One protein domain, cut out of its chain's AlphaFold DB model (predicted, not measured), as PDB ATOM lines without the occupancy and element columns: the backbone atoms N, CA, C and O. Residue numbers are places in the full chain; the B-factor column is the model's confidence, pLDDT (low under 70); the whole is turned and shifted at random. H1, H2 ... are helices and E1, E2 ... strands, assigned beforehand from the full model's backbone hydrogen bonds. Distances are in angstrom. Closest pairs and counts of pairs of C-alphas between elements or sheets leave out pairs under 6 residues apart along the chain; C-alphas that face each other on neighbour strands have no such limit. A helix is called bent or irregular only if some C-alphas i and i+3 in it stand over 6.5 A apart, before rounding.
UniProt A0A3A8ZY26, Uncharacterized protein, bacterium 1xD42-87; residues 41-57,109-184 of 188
ATOM      1  N   GLU A  41      35.249  27.450  -9.524       41.75
ATOM      2  CA  GLU A  41      33.918  27.071 -10.047       41.75
ATOM      3  C   GLU A  41      33.396  28.040 -11.123       41.75
ATOM      4  O   GLU A  41      32.799  27.607 -12.105       41.75
ATOM      5  N   GLU A  42      33.693  29.335 -11.013       46.44
ATOM      6  CA  GLU A  42      33.266  30.341 -11.992       46.44
ATOM      7  C   GLU A  42      34.080  30.288 -13.304       46.44
ATOM      8  O   GLU A  42      33.511  30.391 -14.391       46.44
ATOM      9  N   GLN A  43      35.392  30.014 -13.235       44.03
ATOM     10  CA  GLN A  43      36.253  29.815 -14.416       44.03
ATOM     11  C   GLN A  43      36.028  28.446 -15.086       44.03
ATOM     12  O   GLN A  43      36.149  28.315 -16.303       44.03
ATOM     13  N   LEU A  44      35.647  27.424 -14.313       48.28
ATOM     14  CA  LEU A  44      35.284  26.095 -14.811       48.28
ATOM     15  C   LEU A  44      33.857  26.027 -15.362       48.28
ATOM     16  O   LEU A  44      33.588  25.144 -16.176       48.28
ATOM     17  N   ASN A  45      32.954  26.927 -14.962       52.41
ATOM     18  CA  ASN A  45      31.619  27.034 -15.557       52.41
ATOM     19  C   ASN A  45      31.658  27.663 -16.956       52.41
ATOM     20  O   ASN A  45      30.804  27.352 -17.784       52.41
ATOM     21  N   ASN A  46      32.683  28.467 -17.259       63.56
ATOM     22  CA  ASN A  46      32.903  29.053 -18.578       63.56
ATOM     23  C   ASN A  46      34.231  28.586 -19.198       63.56
ATOM     24  O   ASN A  46      35.094  29.391 -19.552       63.56
ATOM     25  N   LYS A  47      34.392  27.260 -19.352       61.50
ATOM     26  CA  LYS A  47      35.582  26.650 -19.991       61.50
ATOM     27  C   LYS A  47      35.860  27.221 -21.388       61.50
ATOM     28  O   LYS A  47      36.989  27.138 -21.859       61.50
ATOM     29  N   GLY A  48      34.844  27.806 -22.024       67.62
ATOM     30  CA  GLY A  48      34.884  28.263 -23.403       67.62
ATOM     31  C   GLY A  48      34.847  27.089 -24.379       67.62
ATOM     32  O   GLY A  48      34.456  25.966 -24.033       67.62
ATOM     33  N   LYS A  49      35.226  27.340 -25.629       73.94
ATOM     34  CA  LYS A  49      35.262  26.315 -26.676       73.94
ATOM     35  C   LYS A  49      36.404  25.325 -26.415       73.94
ATOM     36  O   LYS A  49      37.503  25.700 -26.015       73.94
ATOM     37  N   LEU A  50      36.151  24.041 -26.681       73.44
ATOM     38  CA  LEU A  50      37.212  23.036 -26.743       73.44
ATOM     39  C   LEU A  50      38.122  23.353 -27.938       73.44
ATOM     40  O   LEU A  50      37.646  23.406 -29.073       73.44
ATOM     41  N   ILE A  51      39.412  23.545 -27.673       75.88
ATOM     42  CA  ILE A  51      40.429  23.823 -28.695       75.88
ATOM     43  C   ILE A  51      41.068  22.515 -29.160       75.88
ATOM     44  O   ILE A  51      41.301  22.327 -30.351       75.88
ATOM     45  N   GLY A  52      41.320  21.585 -28.236       70.38
ATOM     46  CA  GLY A  52      41.884  20.283 -28.578       70.38
ATOM     47  C   GLY A  52      41.683  19.240 -27.485       70.38
ATOM     48  O   GLY A  52      41.741  19.554 -26.299       70.38
ATOM     49  N   SER A  53      41.458  17.990 -27.894       76.31
ATOM     50  CA  SER A  53      41.411  16.827 -27.003       76.31
ATOM     51  C   SER A  53      42.522  15.861 -27.375       76.31
ATOM     52  O   SER A  53      42.570  15.339 -28.491       76.31
ATOM     53  N   PHE A  54      43.409  15.606 -26.422       79.25
ATOM     54  CA  PHE A  54      44.596  14.794 -26.624       79.25
ATOM     55  C   PHE A  54      44.572  13.613 -25.667       79.25
ATOM     56  O   PHE A  54      44.346  13.740 -24.465       79.25
ATOM     57  N   LYS A  55      44.795  12.422 -26.212       79.50
ATOM     58  CA  LYS A  55      44.755  11.163 -25.465       79.50
ATOM     59  C   LYS A  55      46.052  10.412 -25.688       79.50
ATOM     60  O   LYS A  55      46.648  10.508 -26.759       79.50
ATOM     61  N   THR A  56      46.447   9.625 -24.690       79.44
ATOM     62  CA  THR A  56      47.600   8.728 -24.800       79.44
ATOM     63  C   THR A  56      47.506   7.881 -26.066       79.44
ATOM     64  O   THR A  56      46.524   7.163 -26.286       79.44
ATOM     65  N   ASP A  57      48.565   7.911 -26.864       74.56
ATOM     66  CA  ASP A  57      48.767   7.008 -27.979       74.56
ATOM     67  C   ASP A  57      49.079   5.602 -27.455       74.56
ATOM     68  O   ASP A  57      50.203   5.253 -27.069       74.56
ATOM     69  N   MET A 109      46.347   8.589 -19.682       75.38
ATOM     70  CA  MET A 109      46.547  10.032 -19.645       75.38
ATOM     71  C   MET A 109      45.701  10.675 -20.746       75.38
ATOM     72  O   MET A 109      45.493  10.131 -21.834       75.38
ATOM     73  N   PHE A 110      45.177  11.846 -20.451       80.19
ATOM     74  CA  PHE A 110      44.496  12.673 -21.433       80.19
ATOM     75  C   PHE A 110      44.631  14.120 -21.007       80.19
ATOM     76  O   PHE A 110      44.856  14.400 -19.830       80.19
ATOM     77  N   ILE A 111      44.521  15.023 -21.960       80.06
ATOM     78  CA  ILE A 111      44.471  16.449 -21.710       80.06
ATOM     79  C   ILE A 111      43.545  17.070 -22.744       80.06
ATOM     80  O   ILE A 111      43.732  16.918 -23.947       80.06
ATOM     81  N   ASP A 112      42.523  17.735 -22.247       78.31
ATOM     82  CA  ASP A 112      41.588  18.542 -22.998       78.31
ATOM     83  C   ASP A 112      41.936  20.001 -22.712       78.31
ATOM     84  O   ASP A 112      41.942  20.449 -21.560       78.31
ATOM     85  N   VAL A 113      42.269  20.727 -23.772       77.19
ATOM     86  CA  VAL A 113      42.603  22.148 -23.734       77.19
ATOM     87  C   VAL A 113      41.385  22.914 -24.232       77.19
ATOM     88  O   VAL A 113      40.968  22.769 -25.385       77.19
ATOM     89  N   TYR A 114      40.797  23.708 -23.352       76.50
ATOM     90  CA  TYR A 114      39.703  24.634 -23.626       76.50
ATOM     91  C   TYR A 114      40.233  26.061 -23.608       76.50
ATOM     92  O   TYR A 114      41.269  26.301 -22.999       76.50
ATOM     93  N   GLU A 115      39.512  27.007 -24.209       69.06
ATOM     94  CA  GLU A 115      39.880  28.434 -24.247       69.06
ATOM     95  C   GLU A 115      40.354  28.992 -22.901       69.06
ATOM     96  O   GLU A 115      41.410  29.619 -22.868       69.06
ATOM     97  N   ASN A 116      39.642  28.690 -21.811       69.31
ATOM     98  CA  ASN A 116      39.926  29.247 -20.482       69.31
ATOM     99  C   ASN A 116      40.383  28.203 -19.453       69.31
ATOM    100  O   ASN A 116      40.624  28.534 -18.292       69.31
ATOM    101  N   ALA A 117      40.466  26.926 -19.835       75.12
ATOM    102  CA  ALA A 117      40.726  25.845 -18.893       75.12
ATOM    103  C   ALA A 117      41.478  24.679 -19.526       75.12
ATOM    104  O   ALA A 117      41.320  24.359 -20.700       75.12
ATOM    105  N   VAL A 118      42.238  23.970 -18.705       74.94
ATOM    106  CA  VAL A 118      42.894  22.722 -19.072       74.94
ATOM    107  C   VAL A 118      42.437  21.650 -18.097       74.94
ATOM    108  O   VAL A 118      42.480  21.812 -16.876       74.94
ATOM    109  N   VAL A 119      41.957  20.542 -18.652       79.44
ATOM    110  CA  VAL A 119      41.437  19.415 -17.884       79.44
ATOM    111  C   VAL A 119      42.099  18.151 -18.383       79.44
ATOM    112  O   VAL A 119      42.060  17.850 -19.567       79.44
ATOM    113  N   GLY A 120      42.696  17.370 -17.502       79.19
ATOM    114  CA  GLY A 120      43.391  16.168 -17.910       79.19
ATOM    115  C   GLY A 120      43.716  15.233 -16.769       79.19
ATOM    116  O   GLY A 120      43.479  15.514 -15.600       79.19
ATOM    117  N   LYS A 121      44.299  14.098 -17.124       79.19
ATOM    118  CA  LYS A 121      44.911  13.158 -16.195       79.19
ATOM    119  C   LYS A 121      46.388  13.061 -16.531       79.19
ATOM    120  O   LYS A 121      46.742  12.590 -17.614       79.19
ATOM    121  N   VAL A 122      47.225  13.530 -15.613       80.88
ATOM    122  CA  VAL A 122      48.672  13.712 -15.801       80.88
ATOM    123  C   VAL A 122      49.445  12.981 -14.710       80.88
ATOM    124  O   VAL A 122      48.889  12.661 -13.662       80.88
ATOM    125  N   GLU A 123      50.720  12.693 -14.944       81.56
ATOM    126  CA  GLU A 123      51.601  12.077 -13.950       81.56
ATOM    127  C   GLU A 123      52.432  13.168 -13.260       81.56
ATOM    128  O   GLU A 123      53.142  13.908 -13.933       81.56
ATOM    129  N   PHE A 124      52.389  13.287 -11.930       80.38
ATOM    130  CA  PHE A 124      53.310  14.196 -11.231       80.38
ATOM    131  C   PHE A 124      54.734  13.633 -11.231       80.38
ATOM    132  O   PHE A 124      54.941  12.467 -10.882       80.38
ATOM    133  N   SER A 125      55.716  14.475 -11.573       72.62
ATOM    134  CA  SER A 125      57.118  14.065 -11.752       72.62
ATOM    135  C   SER A 125      57.713  13.427 -10.486       72.62
ATOM    136  O   SER A 125      58.370  12.387 -10.560       72.62
ATOM    137  N   HIS A 126      57.405  13.985  -9.309       70.62
ATOM    138  CA  HIS A 126      57.944  13.508  -8.032       70.62
ATOM    139  C   HIS A 126      57.251  12.261  -7.474       70.62
ATOM    140  O   HIS A 126      57.913  11.422  -6.870       70.62
ATOM    141  N   GLU A 127      55.942  12.105  -7.683       70.69
ATOM    142  CA  GLU A 127      55.183  11.017  -7.051       70.69
ATOM    143  C   GLU A 127      54.922   9.825  -7.976       70.69
ATOM    144  O   GLU A 127      54.499   8.773  -7.497       70.69
ATOM    145  N   ARG A 128      55.127   9.971  -9.296       71.56
ATOM    146  CA  ARG A 128      54.705   8.988 -10.318       71.56
ATOM    147  C   ARG A 128      53.243   8.553 -10.164       71.56
ATOM    148  O   ARG A 128      52.850   7.457 -10.565       71.56
ATOM    149  N   LYS A 129      52.427   9.411  -9.551       75.88
ATOM    150  CA  LYS A 129      50.996   9.204  -9.381       75.88
ATOM    151  C   LYS A 129      50.259   9.948 -10.469       75.88
ATOM    152  O   LYS A 129      50.587  11.088 -10.799       75.88
ATOM    153  N   LEU A 130      49.242   9.281 -10.999       76.56
ATOM    154  CA  LEU A 130      48.297   9.901 -11.905       76.56
ATOM    155  C   LEU A 130      47.323  10.743 -11.096       76.56
ATOM    156  O   LEU A 130      46.609  10.214 -10.244       76.56
ATOM    157  N   VAL A 131      47.281  12.030 -11.397       76.12
ATOM    158  CA  VAL A 131      46.404  12.997 -10.747       76.12
ATOM    159  C   VAL A 131      45.545  13.660 -11.812       76.12
ATOM    160  O   VAL A 131      45.961  13.835 -12.961       76.12
ATOM    161  N   ASN A 132      44.311  13.981 -11.437       75.19
ATOM    162  CA  ASN A 132      43.442  14.779 -12.282       75.19
ATOM    163  C   ASN A 132      43.922  16.227 -12.196       75.19
ATOM    164  O   ASN A 132      43.906  16.838 -11.132       75.19
ATOM    165  N   LEU A 133      44.388  16.741 -13.321       73.94
ATOM    166  CA  LEU A 133      44.760  18.126 -13.497       73.94
ATOM    167  C   LEU A 133      43.517  18.878 -13.962       73.94
ATOM    168  O   LEU A 133      43.026  18.640 -15.060       73.94
ATOM    169  N   VAL A 134      42.999  19.763 -13.122       70.81
ATOM    170  CA  VAL A 134      41.886  20.650 -13.458       70.81
ATOM    171  C   VAL A 134      42.328  22.047 -13.064       70.81
ATOM    172  O   VAL A 134      42.568  22.297 -11.886       70.81
ATOM    173  N   GLY A 135      42.496  22.936 -14.037       69.19
ATOM    174  CA  GLY A 135      42.937  24.300 -13.765       69.19
ATOM    175  C   GLY A 135      42.571  25.264 -14.882       69.19
ATOM    176  O   GLY A 135      42.514  24.881 -16.051       69.19
ATOM    177  N   GLY A 136      42.319  26.522 -14.522       64.69
ATOM    178  CA  GLY A 136      42.246  27.618 -15.488       64.69
ATOM    179  C   GLY A 136      43.601  27.860 -16.165       64.69
ATOM    180  O   GLY A 136      44.639  27.407 -15.677       64.69
ATOM    181  N   THR A 137      43.618  28.602 -17.270       60.00
ATOM    182  CA  THR A 137      44.848  28.997 -17.991       60.00
ATOM    183  C   THR A 137      45.881  29.687 -17.090       60.00
ATOM    184  O   THR A 137      47.079  29.431 -17.216       60.00
ATOM    185  N   ALA A 138      45.413  30.436 -16.090       55.50
ATOM    186  CA  ALA A 138      46.233  31.079 -15.066       55.50
ATOM    187  C   ALA A 138      46.959  30.108 -14.105       55.50
ATOM    188  O   ALA A 138      47.773  30.551 -13.301       55.50
ATOM    189  N   TYR A 139      46.688  28.798 -14.154       64.62
ATOM    190  CA  TYR A 139      47.298  27.801 -13.261       64.62
ATOM    191  C   TYR A 139      48.629  27.230 -13.793       64.62
ATOM    192  O   TYR A 139      49.332  26.501 -13.087       64.62
ATOM    193  N   TYR A 140      49.034  27.609 -15.011       73.75
ATOM    194  CA  TYR A 140      50.209  27.063 -15.696       73.75
ATOM    195  C   TYR A 140      51.303  28.106 -15.930       73.75
ATOM    196  O   TYR A 140      51.093  29.160 -16.533       73.75
ATOM    197  N   LYS A 141      52.529  27.788 -15.508       78.12
ATOM    198  CA  LYS A 141      53.698  28.650 -15.700       78.12
ATOM    199  C   LYS A 141      54.313  28.456 -17.081       78.12
ATOM    200  O   LYS A 141      54.622  29.452 -17.734       78.12
ATOM    201  N   ARG A 142      54.508  27.218 -17.535       84.19
ATOM    202  CA  ARG A 142      55.030  26.908 -18.879       84.19
ATOM    203  C   ARG A 142      54.759  25.455 -19.251       84.19
ATOM    204  O   ARG A 142      54.687  24.606 -18.366       84.19
ATOM    205  N   ALA A 143      54.674  25.184 -20.547       87.75
ATOM    206  CA  ALA A 143      54.755  23.836 -21.092       87.75
ATOM    207  C   ALA A 143      56.010  23.698 -21.962       87.75
ATOM    208  O   ALA A 143      56.315  24.588 -22.759       87.75
ATOM    209  N   GLU A 144      56.724  22.587 -21.832       89.69
ATOM    210  CA  GLU A 144      57.920  22.268 -22.613       89.69
ATOM    211  C   GLU A 144      57.822  20.846 -23.169       89.69
ATOM    212  O   GLU A 144      57.271  19.946 -22.536       89.69
ATOM    213  N   GLU A 145      58.337  20.656 -24.380       89.88
ATOM    214  CA  GLU A 145      58.451  19.345 -25.015       89.88
ATOM    215  C   GLU A 145      59.880  18.841 -24.838       89.88
ATOM    216  O   GLU A 145      60.824  19.525 -25.234       89.88
ATOM    217  N   LEU A 146      60.041  17.657 -24.251       87.12
ATOM    218  CA  LEU A 146      61.343  17.016 -24.099       87.12
ATOM    219  C   LEU A 146      61.212  15.525 -24.414       87.12
ATOM    220  O   LEU A 146      60.449  14.808 -23.767       87.12
ATOM    221  N   GLU A 147      61.967  15.068 -25.416       83.06
ATOM    222  CA  GLU A 147      62.020  13.665 -25.858       83.06
ATOM    223  C   GLU A 147      60.646  13.050 -26.205       83.06
ATOM    224  O   GLU A 147      60.413  11.852 -26.014       83.06
ATOM    225  N   GLY A 148      59.710  13.843 -26.734       79.81
ATOM    226  CA  GLY A 148      58.366  13.368 -27.064       79.81
ATOM    227  C   GLY A 148      57.429  13.216 -25.864       79.81
ATOM    228  O   GLY A 148      56.353  12.633 -26.028       79.81
ATOM    229  N   ASP A 149      57.807  13.744 -24.700       84.69
ATOM    230  CA  ASP A 149      56.948  13.937 -23.534       84.69
ATOM    231  C   ASP A 149      56.728  15.437 -23.283       84.69
ATOM    232  O   ASP A 149      57.555  16.275 -23.641       84.69
ATOM    233  N   ILE A 150      55.600  15.782 -22.663       86.69
ATOM    234  CA  ILE A 150      55.260  17.172 -22.340       86.69
ATOM    235  C   ILE A 150      55.409  17.374 -20.838       86.69
ATOM    236  O   ILE A 150      54.809  16.646 -20.044       86.69
ATOM    237  N   TYR A 151      56.176  18.385 -20.461       89.00
ATOM    238  CA  TYR A 151      56.366  18.820 -19.088       89.00
ATOM    239  C   TYR A 151      55.617  20.127 -18.886       89.00
ATOM    240  O   TYR A 151      55.847  21.106 -19.588       89.00
ATOM    241  N   ILE A 152      54.691  20.131 -17.939       87.38
ATOM    242  CA  ILE A 152      53.904  21.295 -17.565       87.38
ATOM    243  C   ILE A 152      54.372  21.731 -16.181       87.38
ATOM    244  O   ILE A 152      54.178  21.008 -15.203       87.38
ATOM    245  N   THR A 153      54.972  22.913 -16.095       86.00
ATOM    246  CA  THR A 153      55.309  23.556 -14.823       86.00
ATOM    247  C   THR A 153      54.111  24.383 -14.363       86.00
ATOM    248  O   THR A 153      53.644  25.267 -15.089       86.00
ATOM    249  N   LEU A 154      53.614  24.105 -13.164       83.56
ATOM    250  CA  LEU A 154      52.551  24.855 -12.495       83.56
ATOM    251  C   LEU A 154      53.119  26.110 -11.806       83.56
ATOM    252  O   LEU A 154      54.334  26.281 -11.704       83.56
ATOM    253  N   TYR A 155      52.257  27.024 -11.352       76.06
ATOM    254  CA  TYR A 155      52.700  28.244 -10.650       76.06
ATOM    255  C   TYR A 155      53.335  27.986  -9.280       76.06
ATOM    256  O   TYR A 155      54.162  28.781  -8.846       76.06
ATOM    257  N   ASP A 156      52.990  26.877  -8.629       76.25
ATOM    258  CA  ASP A 156      53.624  26.410  -7.392       76.25
ATOM    259  C   ASP A 156      54.941  25.650  -7.650       76.25
ATOM    260  O   ASP A 156      55.409  24.904  -6.792       76.25
ATOM    261  N   ASP A 157      55.514  25.815  -8.849       79.38
ATOM    262  CA  ASP A 157      56.717  25.146  -9.355       79.38
ATOM    263  C   ASP A 157      56.636  23.610  -9.370       79.38
ATOM    264  O   ASP A 157      57.635  22.930  -9.622       79.38
ATOM    265  N   LYS A 158      55.445  23.024  -9.187       79.88
ATOM    266  CA  LYS A 158      55.271  21.587  -9.388       79.88
ATOM    267  C   LYS A 158      55.292  21.242 -10.869       79.88
ATOM    268  O   LYS A 158      54.695  21.920 -11.706       79.88
ATOM    269  N   GLU A 159      55.922  20.117 -11.182       85.88
ATOM    270  CA  GLU A 159      56.024  19.613 -12.546       85.88
ATOM    271  C   GLU A 159      55.106  18.413 -12.779       85.88
ATOM    272  O   GLU A 159      55.191  17.370 -12.117       85.88
ATOM    273  N   CYS A 160      54.246  18.561 -13.777       84.44
ATOM    274  CA  CYS A 160      53.423  17.499 -14.327       84.44
ATOM    275  C   CYS A 160      54.047  16.998 -15.626       84.44
ATOM    276  O   CYS A 160      54.503  17.781 -16.454       84.44
ATOM    277  N   ARG A 161      54.017  15.688 -15.840       86.06
ATOM    278  CA  ARG A 161      54.488  15.035 -17.055       86.06
ATOM    279  C   ARG A 161      53.325  14.331 -17.743       86.06
ATOM    280  O   ARG A 161      52.596  13.542 -17.144       86.06
ATOM    281  N   LEU A 162      53.182  14.597 -19.030       83.06
ATOM    282  CA  LEU A 162      52.286  13.902 -19.945       83.06
ATOM    283  C   LEU A 162      53.146  13.056 -20.875       83.06
ATOM    284  O   LEU A 162      53.944  13.590 -21.647       83.06
ATOM    285  N   ARG A 163      52.982  11.736 -20.806       82.00
ATOM    286  CA  ARG A 163      53.734  10.808 -21.657       82.00
ATOM    287  C   ARG A 163      52.878  10.230 -22.760       82.00
ATOM    288  O   ARG A 163      51.656  10.123 -22.634       82.00
ATOM    289  N   TYR A 164      53.558   9.763 -23.804       77.00
ATOM    290  CA  TYR A 164      52.947   9.019 -24.907       77.00
ATOM    291  C   TYR A 164      51.809   9.790 -25.585       77.00
ATOM    292  O   TYR A 164      50.829   9.188 -26.013       77.00
ATOM    293  N   MET A 165      51.909  11.114 -25.663       77.88
ATOM    294  CA  MET A 165      50.962  11.918 -26.429       77.88
ATOM    295  C   MET A 165      51.405  11.985 -27.891       77.88
ATOM    296  O   MET A 165      52.601  11.962 -28.198       77.88
ATOM    297  N   ARG A 166      50.430  12.040 -28.798       75.75
ATOM    298  CA  ARG A 166      50.676  12.409 -30.194       75.75
ATOM    299  C   ARG A 166      50.771  13.935 -30.281       75.75
ATOM    300  O   ARG A 166      50.183  14.621 -29.451       75.75
ATOM    301  N   ASP A 167      51.521  14.438 -31.257       81.62
ATOM    302  CA  ASP A 167      51.571  15.868 -31.589       81.62
ATOM    303  C   ASP A 167      51.983  16.753 -30.396       81.62
ATOM    304  O   ASP A 167      51.440  17.829 -30.158       81.62
ATOM    305  N   THR A 168      52.986  16.300 -29.633       83.06
ATOM    306  CA  THR A 168      53.444  16.956 -28.395       83.06
ATOM    307  C   THR A 168      53.801  18.426 -28.572       83.06
ATOM    308  O   THR A 168      53.456  19.250 -27.727       83.06
ATOM    309  N   LYS A 169      54.425  18.768 -29.701       82.06
ATOM    310  CA  LYS A 169      54.766  20.148 -30.065       82.06
ATOM    311  C   LYS A 169      53.532  21.031 -30.234       82.06
ATOM    312  O   LYS A 169      53.551  22.179 -29.800       82.06
ATOM    313  N   TRP A 170      52.463  20.493 -30.820       79.06
ATOM    314  CA  TRP A 170      51.206  21.215 -30.998       79.06
ATOM    315  C   TRP A 170      50.516  21.470 -29.659       79.06
ATOM    316  O   TRP A 170      50.110  22.591 -29.370       79.06
ATOM    317  N   ILE A 171      50.480  20.461 -28.787       81.50
ATOM    318  CA  ILE A 171      49.912  20.597 -27.439       81.50
ATOM    319  C   ILE A 171      50.661  21.677 -26.645       81.50
ATOM    320  O   ILE A 171      50.044  22.549 -26.039       81.50
ATOM    321  N   VAL A 172      51.996  21.652 -26.680       86.12
ATOM    322  CA  VAL A 172      52.849  22.648 -26.012       86.12
ATOM    323  C   VAL A 172      52.628  24.046 -26.584       86.12
ATOM    324  O   VAL A 172      52.568  25.016 -25.827       86.12
ATOM    325  N   TYR A 173      52.471  24.160 -27.905       83.56
ATOM    326  CA  TYR A 173      52.132  25.424 -28.550       83.56
ATOM    327  C   TYR A 173      50.791  25.970 -28.050       83.56
ATOM    328  O   TYR A 173      50.743  27.122 -27.628       83.56
ATOM    329  N   LEU A 174      49.735  25.150 -28.017       80.75
ATOM    330  CA  LEU A 174      48.416  25.565 -27.532       80.75
ATOM    331  C   LEU A 174      48.466  26.042 -26.075       80.75
ATOM    332  O   LEU A 174      47.989  27.137 -25.775       80.75
ATOM    333  N   LEU A 175      49.115  25.273 -25.194       81.00
ATOM    334  CA  LEU A 175      49.261  25.620 -23.777       81.00
ATOM    335  C   LEU A 175      50.014  26.947 -23.580       81.00
ATOM    336  O   LEU A 175      49.610  27.787 -22.778       81.00
ATOM    337  N   ASN A 176      51.095  27.173 -24.331       83.19
ATOM    338  CA  ASN A 176      51.876  28.407 -24.218       83.19
ATOM    339  C   ASN A 176      51.206  29.610 -24.915       83.19
ATOM    340  O   ASN A 176      51.358  30.741 -24.446       83.19
ATOM    341  N   ARG A 177      50.450  29.395 -26.004       78.69
ATOM    342  CA  ARG A 177      49.709  30.446 -26.732       78.69
ATOM    343  C   ARG A 177      48.650  31.094 -25.841       78.69
ATOM    344  O   ARG A 177      48.543  32.319 -25.835       78.69
ATOM    345  N   GLN A 178      47.934  30.298 -25.045       67.94
ATOM    346  CA  GLN A 178      46.918  30.797 -24.109       67.94
ATOM    347  C   GLN A 178      47.492  31.794 -23.099       67.94
ATOM    348  O   GLN A 178      46.930  32.866 -22.885       67.94
ATOM    349  N   LYS A 179      48.691  31.522 -22.580       65.94
ATOM    350  CA  LYS A 179      49.397  32.452 -21.689       65.94
ATOM    351  C   LYS A 179      49.785  33.767 -22.378       65.94
ATOM    352  O   LYS A 179      49.804  34.831 -21.756       65.94
ATOM    353  N   GLY A 180      50.135  33.702 -23.663       59.44
ATOM    354  CA  GLY A 180      50.464  34.881 -24.466       59.44
ATOM    355  C   GLY A 180      49.267  35.812 -24.685       59.44
ATOM    356  O   GLY A 180      49.448  37.028 -24.740       59.44
ATOM    357  N   MET A 181      48.054  35.257 -24.766       57.09
ATOM    358  CA  MET A 181      46.817  36.035 -24.909       57.09
ATOM    359  C   MET A 181      46.433  36.761 -23.612       57.09
ATOM    360  O   MET A 181      46.112  37.949 -23.670       57.09
ATOM    361  N   GLU A 182      46.581  36.117 -22.447       54.25
ATOM    362  CA  GLU A 182      46.349  36.760 -21.138       54.25
ATOM    363  C   GLU A 182      47.291  37.952 -20.895       54.25
ATOM    364  O   GLU A 182      46.856  39.011 -20.447       54.25
ATOM    365  N   LYS A 183      48.583  37.826 -21.236       54.12
ATOM    366  CA  LYS A 183      49.566  38.907 -21.026       54.12
ATOM    367  C   LYS A 183      49.349  40.137 -21.905       54.12
ATOM    368  O   LYS A 183      49.785  41.221 -21.531       54.12
ATOM    369  N   ASN A 184      48.705  39.975 -23.058       51.94
ATOM    370  CA  ASN A 184      48.498  41.053 -24.024       51.94
ATOM    371  C   ASN A 184      47.119  41.721 -23.910       51.94
ATOM    372  O   ASN A 184      46.773  42.526 -24.773       51.94
TER     373      ASN A 184
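AT A GLANCE: This is residues 41 to 57 and 109 to 184 of the 188 residues of an uncharacterized protein of bacterium 1xD42-87 (UniProt A0A3A8ZY26). A twisted sheet of seven strands curls round one helix, H2, which packs mostly on E5. The sharply bent E3 joins two meanders, E2 E3 E4 and E5 E6 E7, in each of which every strand is the antiparallel neighbour of the one before; E1 lies beside E2, and short H1 is over E4. The printed part has 93 residues, with two named helices and seven named strands, H1 coming first along the chain, then the strands E1 to E7 by number, and H2 last; its class is mixed, helices and strands, and its sheet is branched, with E3 having three neighbours, E2, E4 and E7, and each neighbour pair antiparallel. It is compact, with a radius of gyration of the C-alphas of 12.2 A and spans of 30 by 24 by 22 A.

IN THESE COORDINATES: The strands are E1, residues 50 to 55; E2, 110 to 114; E3, 117 to 124, 18.8 A long; E4, 130 to 136, 19.1 A; E5, 140 to 146, 17.2 A; E6, 149 to 154; and E7, 159 to 162. H1 is residues 41 to 45, from C-alpha 41 at (33.918, 27.071, -10.047). H2, residues 168 to 183, is 23.5 A long and ends at C-alpha 183, (49.566, 38.907, -21.026).

HOW THE PARTS SIT: E3 bends by 73 degrees at residue 121. E2 and E7 lie on one side of it, E4 on the other side. N 119 and O 112 are 2.9 A apart in hairpin E2 and E3, N 120 and O 133 2.8 A in hairpin E3 and E4, and N 161 and O 123 2.8 A between E7 and E3. N 152 and O 160 are 2.8 A apart in hairpin E6 and E7, N 144 and O 151 2.8 A in hairpin E5 and E6, and N 54 and O 111 2.8 A between E1 and E2. H2 is on the sheet; the closest C-alphas of E5 and H2, Ala 143 and Val 172, are 5.4 A apart. H1 is on the sheet at a height of 8.4 A. Each O i to N i+4 pair is within hydrogen-bond range in H1, and 11 of 12 in H2.

THE WHOLE: The C-alphas farthest apart, Glu 42 and Glu 147, are 36.0 A apart. Residues 58 to 108 are not printed; C-alphas 57 and 109 are 9.1 A apart. No link printed whole is long. Mean pLDDT of the printed part is 74.6, with residues 41 to 48, 115 to 116, 135 to 139 and 178 to 184 under 70.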